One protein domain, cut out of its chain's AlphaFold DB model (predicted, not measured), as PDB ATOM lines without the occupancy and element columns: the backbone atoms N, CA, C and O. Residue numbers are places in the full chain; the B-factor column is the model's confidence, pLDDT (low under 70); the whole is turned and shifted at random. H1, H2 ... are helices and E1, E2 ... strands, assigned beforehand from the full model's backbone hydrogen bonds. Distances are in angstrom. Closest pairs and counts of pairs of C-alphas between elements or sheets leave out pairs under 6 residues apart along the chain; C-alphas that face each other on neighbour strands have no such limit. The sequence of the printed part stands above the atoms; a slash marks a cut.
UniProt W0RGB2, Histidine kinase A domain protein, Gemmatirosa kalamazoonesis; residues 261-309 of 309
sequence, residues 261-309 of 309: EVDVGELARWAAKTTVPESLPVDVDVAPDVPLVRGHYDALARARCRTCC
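What this domain is: This is residues 261 to 309 of the 309 residues of the protein "Histidine kinase A domain protein" of Gemmatirosa kalamazoonesis (UniProt W0RGB2). A single 12-residue helix, H1, runs through the middle, and the chain folds round it: the long unnamed stretch of residues 276 to 292 runs back past one side of H1, the short strand E1 lies near the helix's first end, and the short helix H2 lies along another side. The two helices run the same way at a slant, joined by few contacts, and residues 303 to 309 trail off beyond H2. The printed part has 49 residues, with two named helices and one named strand in the order H1, E1, H2; the class is mostly helix, though under half of the residues are in named elements. It is only just compact, close to loose, with a radius of gyration of the C-alphas of 11.4 A, and it spans 33 by 24 by 17 A.

How they stand to each other: Residues 261 to 262, at the beginning of the printed part, form a short antiparallel pairing with residues 293 to 294 of the strand E1, residues 293 to 295. E1 pairs with no named strand. The helix H1, residues 264 to 275, comes nearest to E1 at the C-alphas of Val 264 and Val 293, 6.9 A apart, the one pair within 8 A. The second helix, H2, residues 297 to 302, only just touches H1, with 3 pairs of C-alphas within 8 A. H1 touches H2 with residues 267 to 271 alone, and the closest C-alphas of the two helices are those of Ala 271 and Ala 301, 6.9 A apart. The lines of H1 and H2 stand at a steep tilt of 41 degrees, and the two run the same way. E1 and H2 meet only through their link. In H1 and H2 every O i to N i+4 pair is within hydrogen-bond range.

Where its parts are: H1 begins at C-alpha 264, at (58.010, 144.048, 10.297), and ends at C-alpha 275, at (65.845, 131.054, 15.002), 15.9 A from first to last C-alpha. E1, Val 293 to Gly 295, measures 6.0 A from first to last C-alpha. H2, Tyr 297 to Arg 302, measures 8.6 A and ends at C-alpha 302, at (54.695, 132.954, 16.614).

The domain as a whole: The two C-alphas farthest apart are those of Ser 279 and Arg 294, at 33.5 A. The link from H1 to E1, with 17 residues, is long, and its C-alphas lie 8 to 19 A from the mean of all C-alphas; the link from E1 to H2, with 1 residue, is tight. The printed part has no cut and ends at residue 309, the chain's last residue. The mean pLDDT of the printed part is 77.0, and residues 302 to 309 are under 70.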
ATOM      1  N   GLU A 261      50.947 149.043  16.310       88.56
ATOM      2  CA  GLU A 261      51.812 149.207  15.141       88.56
ATOM      3  C   GLU A 261      53.047 148.311  15.339       88.56
ATOM      4  O   GLU A 261      53.696 148.380  16.384       88.56
ATOM      5  N   VAL A 262      53.327 147.418  14.388       86.12
ATOM      6  CA  VAL A 262      54.454 146.477  14.434       86.12
ATOM      7  C   VAL A 262      55.401 146.774  13.277       86.12
ATOM      8  O   VAL A 262      54.987 146.760  12.117       86.12
ATOM      9  N   ASP A 263      56.675 147.010  13.593       88.38
ATOM     10  CA  ASP A 263      57.749 147.097  12.604       88.38
ATOM     11  C   ASP A 263      58.119 145.681  12.140       88.38
ATOM     12  O   ASP A 263      58.672 144.866  12.883       88.38
ATOM     13  N   VAL A 264      57.765 145.368  10.893       86.06
ATOM     14  CA  VAL A 264      58.010 144.048  10.297       86.06
ATOM     15  C   VAL A 264      59.505 143.809  10.077       86.06
ATOM     16  O   VAL A 264      59.960 142.671  10.175       86.06
ATOM     17  N   GLY A 265      60.280 144.863   9.821       87.25
ATOM     18  CA  GLY A 265      61.727 144.787   9.668       87.25
ATOM     19  C   GLY A 265      62.424 144.443  10.980       87.25
ATOM     20  O   GLY A 265      63.302 143.578  11.014       87.25
ATOM     21  N   GLU A 266      62.014 145.082  12.077       85.50
ATOM     22  CA  GLU A 266      62.484 144.743  13.424       85.50
ATOM     23  C   GLU A 266      62.091 143.312  13.804       85.50
ATOM     24  O   GLU A 266      62.945 142.532  14.234       85.50
ATOM     25  N   LEU A 267      60.832 142.936  13.562       85.62
ATOM     26  CA  LEU A 267      60.337 141.590  13.831       85.62
ATOM     27  C   LEU A 267      61.107 140.521  13.035       85.62
ATOM     28  O   LEU A 267      61.452 139.480  13.594       85.62
ATOM     29  N   ALA A 268      61.411 140.774  11.757       84.69
ATOM     30  CA  ALA A 268      62.175 139.863  10.905       84.69
ATOM     31  C   ALA A 268      63.615 139.681  11.404       84.69
ATOM     32  O   ALA A 268      64.089 138.550  11.514       84.69
ATOM     33  N   ARG A 269      64.294 140.774  11.780       86.69
ATOM     34  CA  ARG A 269      65.644 140.725  12.368       86.69
ATOM     35  C   ARG A 269      65.662 139.980  13.701       86.69
ATOM     36  O   ARG A 269      66.533 139.139  13.931       86.69
ATOM     37  N   TRP A 270      64.689 140.250  14.570       84.44
ATOM     38  CA  TRP A 270      64.540 139.553  15.847       84.44
ATOM     39  C   TRP A 270      64.274 138.051  15.653       84.44
ATOM     40  O   TRP A 270      64.915 137.215  16.299       84.44
ATOM     41  N   ALA A 271      63.382 137.694  14.725       82.94
ATOM     42  CA  ALA A 271      63.063 136.305  14.406       82.94
ATOM     43  C   ALA A 271      64.271 135.560  13.817       82.94
ATOM     44  O   ALA A 271      64.544 134.430  14.227       82.94
ATOM     45  N   ALA A 272      65.021 136.199  12.913       83.75
ATOM     46  CA  ALA A 272      66.246 135.659  12.332       83.75
ATOM     47  C   ALA A 272      67.295 135.344  13.410       83.75
ATOM     48  O   ALA A 272      67.775 134.214  13.486       83.75
ATOM     49  N   LYS A 273      67.564 136.299  14.310       81.56
ATOM     50  CA  LYS A 273      68.522 136.134  15.414       81.56
ATOM     51  C   LYS A 273      68.127 135.029  16.400       81.56
ATOM     52  O   LYS A 273      68.989 134.370  16.963       81.56
ATOM     53  N   THR A 274      66.829 134.844  16.631       77.94
ATOM     54  CA  THR A 274      66.325 133.857  17.603       77.94
ATOM     55  C   THR A 274      66.218 132.450  17.007       77.94
ATOM     56  O   THR A 274      66.221 131.465  17.743       77.94
ATOM     57  N   THR A 275      66.094 132.336  15.682       76.56
ATOM     58  CA  THR A 275      65.845 131.054  15.002       76.56
ATOM     59  C   THR A 275      67.113 130.435  14.432       76.56
ATOM     60  O   THR A 275      67.224 129.208  14.409       76.56
ATOM     61  N   VAL A 276      68.055 131.252  13.960       80.56
ATOM     62  CA  VAL A 276      69.267 130.747  13.315       80.56
ATOM     63  C   VAL A 276      70.394 130.619  14.346       80.56
ATOM     64  O   VAL A 276      70.642 131.572  15.084       80.56
ATOM     65  N   PRO A 277      71.067 129.456  14.440       78.50
ATOM     66  CA  PRO A 277      72.199 129.282  15.345       78.50
ATOM     67  C   PRO A 277      73.339 130.258  15.026       78.50
ATOM     68  O   PRO A 277      73.598 130.552  13.862       78.50
ATOM     69  N   GLU A 278      74.064 130.700  16.060       76.69
ATOM     70  CA  GLU A 278      75.145 131.704  15.962       76.69
ATOM     71  C   GLU A 278      76.278 131.321  14.993       76.69
ATOM     72  O   GLU A 278      77.053 132.175  14.571       76.69
ATOM     73  N   SER A 279      76.376 130.043  14.622       80.06
ATOM     74  CA  SER A 279      77.353 129.533  13.661       80.06
ATOM     75  C   SER A 279      77.006 129.809  12.195       80.06
ATOM     76  O   SER A 279      77.868 129.602  11.339       80.06
ATOM     77  N   LEU A 280      75.783 130.254  11.880       83.44
ATOM     78  CA  LEU A 280      75.369 130.584  10.516       83.44
ATOM     79  C   LEU A 280      75.275 132.108  10.324       83.44
ATOM     80  O   LEU A 280      74.539 132.765  11.062       83.44
ATOM     81  N   PRO A 281      75.946 132.686   9.311       78.75
ATOM     82  CA  PRO A 281      75.735 134.082   8.962       78.75
ATOM     83  C   PRO A 281      74.329 134.260   8.374       78.75
ATOM     84  O   PRO A 281      73.955 133.582   7.417       78.75
ATOM     85  N   VAL A 282      73.558 135.184   8.949       83.69
ATOM     86  CA  VAL A 282      72.238 135.581   8.449       83.69
ATOM     87  C   VAL A 282      72.270 137.049   8.097       83.69
ATOM     88  O   VAL A 282      72.571 137.880   8.953       83.69
ATOM     89  N   ASP A 283      71.913 137.349   6.856       83.69
ATOM     90  CA  ASP A 283      71.663 138.706   6.402       83.69
ATOM     91  C   ASP A 283      70.154 138.904   6.232       83.69
ATOM     92  O   ASP A 283      69.471 138.070   5.631       83.69
ATOM     93  N   VAL A 284      69.622 139.972   6.823       84.44
ATOM     94  CA  VAL A 284      68.199 140.326   6.743       84.44
ATOM     95  C   VAL A 284      68.108 141.659   6.024       84.44
ATOM     96  O   VAL A 284      68.190 142.717   6.653       84.44
ATOM     97  N   ASP A 285      67.928 141.595   4.709       86.94
ATOM     98  CA  ASP A 285      67.693 142.775   3.886       86.94
ATOM     99  C   ASP A 285      66.237 143.236   4.043       86.94
ATOM    100  O   ASP A 285      65.287 142.478   3.824       86.94
ATOM    101  N   VAL A 286      66.061 144.482   4.478       83.00
ATOM    102  CA  VAL A 286      64.751 145.103   4.693       83.00
ATOM    103  C   VAL A 286      64.726 146.405   3.915       83.00
ATOM    104  O   VAL A 286      65.547 147.288   4.158       83.00
ATOM    105  N   ALA A 287      63.750 146.542   3.016       87.75
ATOM    106  CA  ALA A 287      63.561 147.771   2.260       87.75
ATOM    107  C   ALA A 287      63.360 148.982   3.205       87.75
ATOM    108  O   ALA A 287      62.723 148.855   4.255       87.75
ATOM    109  N   PRO A 288      63.888 150.168   2.860       77.00
ATOM    110  CA  PRO A 288      63.857 151.339   3.739       77.00
ATOM    111  C   PRO A 288      62.453 151.933   3.958       77.00
ATOM    112  O   PRO A 288      62.290 152.790   4.822       77.00
ATOM    113  N   ASP A 289      61.443 151.496   3.204       83.62
ATOM    114  CA  ASP A 289      60.071 152.015   3.200       83.62
ATOM    115  C   ASP A 289      59.017 150.999   3.675       83.62
ATOM    116  O   ASP A 289      57.830 151.146   3.378       83.62
ATOM    117  N   VAL A 290      59.418 149.970   4.430       81.38
ATOM    118  CA  VAL A 290      58.463 148.974   4.939       81.38
ATOM    119  C   VAL A 290      57.472 149.637   5.911       81.38
ATOM    120  O   VAL A 290      57.886 150.180   6.937       81.38
ATOM    121  N   PRO A 291      56.157 149.601   5.621       84.31
ATOM    122  CA  PRO A 291      55.159 150.233   6.468       84.31
ATOM    123  C   PRO A 291      54.977 149.464   7.777       84.31
ATOM    124  O   PRO A 291      55.039 148.232   7.814       84.31
ATOM    125  N   LEU A 292      54.673 150.201   8.847       86.75
ATOM    126  CA  LEU A 292      54.199 149.619  10.098       86.75
ATOM    127  C   LEU A 292      52.897 148.851   9.836       86.75
ATOM    128  O   LEU A 292      51.980 149.339   9.171       86.75
ATOM    129  N   VAL A 293      52.822 147.626  10.352       87.81
ATOM    130  CA  VAL A 293      51.643 146.773  10.204       87.81
ATOM    131  C   VAL A 293      50.893 146.740  11.522       87.81
ATOM    132  O   VAL A 293      51.430 146.336  12.550       87.81
ATOM    133  N   ARG A 294      49.614 147.115  11.491       86.50
ATOM    134  CA  ARG A 294      48.748 147.011  12.665       86.50
ATOM    135  C   ARG A 294      48.431 145.544  12.955       86.50
ATOM    136  O   ARG A 294      47.710 144.895  12.195       86.50
ATOM    137  N   GLY A 295      48.937 145.017  14.064       83.94
ATOM    138  CA  GLY A 295      48.803 143.606  14.414       83.94
ATOM    139  C   GLY A 295      49.158 143.303  15.866       83.94
ATOM    140  O   GLY A 295      49.325 144.198  16.685       83.94
ATOM    141  N   HIS A 296      49.249 142.018  16.205       82.19
ATOM    142  CA  HIS A 296      49.674 141.574  17.534       82.19
ATOM    143  C   HIS A 296      51.098 141.030  17.441       82.19
ATOM    144  O   HIS A 296      51.297 139.972  16.836       82.19
ATOM    145  N   TYR A 297      52.062 141.733  18.042       78.94
ATOM    146  CA  TYR A 297      53.494 141.414  17.958       78.94
ATOM    147  C   TYR A 297      53.782 139.931  18.246       78.94
ATOM    148  O   TYR A 297      54.305 139.220  17.393       78.94
ATOM    149  N   ASP A 298      53.312 139.418  19.386       74.31
ATOM    150  CA  ASP A 298      53.532 138.026  19.797       74.31
ATOM    151  C   ASP A 298      52.924 136.987  18.848       74.31
ATOM    152  O   ASP A 298      53.410 135.861  18.742       74.31
ATOM    153  N   ALA A 299      51.822 137.319  18.177       73.94
ATOM    154  CA  ALA A 299      51.188 136.407  17.233       73.94
ATOM    155  C   ALA A 299      51.922 136.375  15.899       73.94
ATOM    156  O   ALA A 299      52.089 135.296  15.337       73.94
ATOM    157  N   LEU A 300      52.388 137.536  15.432       78.12
ATOM    158  CA  LEU A 300      53.226 137.653  14.242       78.12
ATOM    159  C   LEU A 300      54.585 136.975  14.469       78.12
ATOM    160  O   LEU A 300      55.036 136.226  13.612       78.12
ATOM    161  N   ALA A 301      55.171 137.122  15.660       74.19
ATOM    162  CA  ALA A 301      56.380 136.412  16.074       74.19
ATOM    163  C   ALA A 301      56.199 134.879  16.108       74.19
ATOM    164  O   ALA A 301      57.109 134.130  15.756       74.19
ATOM    165  N   ARG A 302      55.021 134.393  16.535       68.31
ATOM    166  CA  ARG A 302      54.695 132.954  16.614       68.31
ATOM    167  C   ARG A 302      54.206 132.342  15.306       68.31
ATOM    168  O   ARG A 302      54.250 131.115  15.189       68.31
ATOM    169  N   ALA A 303      53.731 133.142  14.350       66.56
ATOM    170  CA  ALA A 303      53.364 132.714  13.001       66.56
ATOM    171  C   ALA A 303      54.638 132.314  12.238       66.56
ATOM    172  O   ALA A 303      55.117 133.011  11.353       66.56
ATOM    173  N   ARG A 304      55.237 131.196  12.658       56.41
ATOM    174  CA  ARG A 304      56.490 130.666  12.133       56.41
ATOM    175  C   ARG A 304      56.435 130.594  10.612       56.41
ATOM    176  O   ARG A 304      55.470 130.081  10.043       56.41
ATOM    177  N   CYS A 305      57.525 131.048   9.999       46.41
ATOM    178  CA  CYS A 305      57.844 130.886   8.592       46.41
ATOM    179  C   CYS A 305      57.675 129.410   8.183       46.41
ATOM    180  O   CYS A 305      58.557 128.587   8.408       46.41
ATOM    181  N   ARG A 306      56.528 129.058   7.585       38.94
ATOM    182  CA  ARG A 306      56.374 127.820   6.795       38.94
ATOM    183  C   ARG A 306      57.096 127.918   5.444       38.94
ATOM    184  O   ARG A 306      57.128 126.942   4.712       38.94
ATOM    185  N   THR A 307      57.650 129.088   5.136       38.72
ATOM    186  CA  THR A 307      58.225 129.462   3.840       38.72
ATOM    187  C   THR A 307      59.758 129.449   3.825       38.72
ATOM    188  O   THR A 307      60.341 129.792   2.807       38.72
ATOM    189  N   CYS A 308      60.415 129.098   4.939       39.47
ATOM    190  CA  CYS A 308      61.874 129.178   5.091       39.47
ATOM    191  C   CYS A 308      62.582 127.804   5.071       39.47
ATOM    192  O   CYS A 308      63.745 127.731   5.461       39.47
ATOM    193  N   CYS A 309      61.902 126.737   4.638       31.45
ATOM    194  CA  CYS A 309      62.524 125.451   4.300       31.45
ATOM    195  C   CYS A 309      62.314 125.154   2.819       31.45
ATOM    196  O   CYS A 309      61.162 125.341   2.362       31.45
TER     197      CYS A 309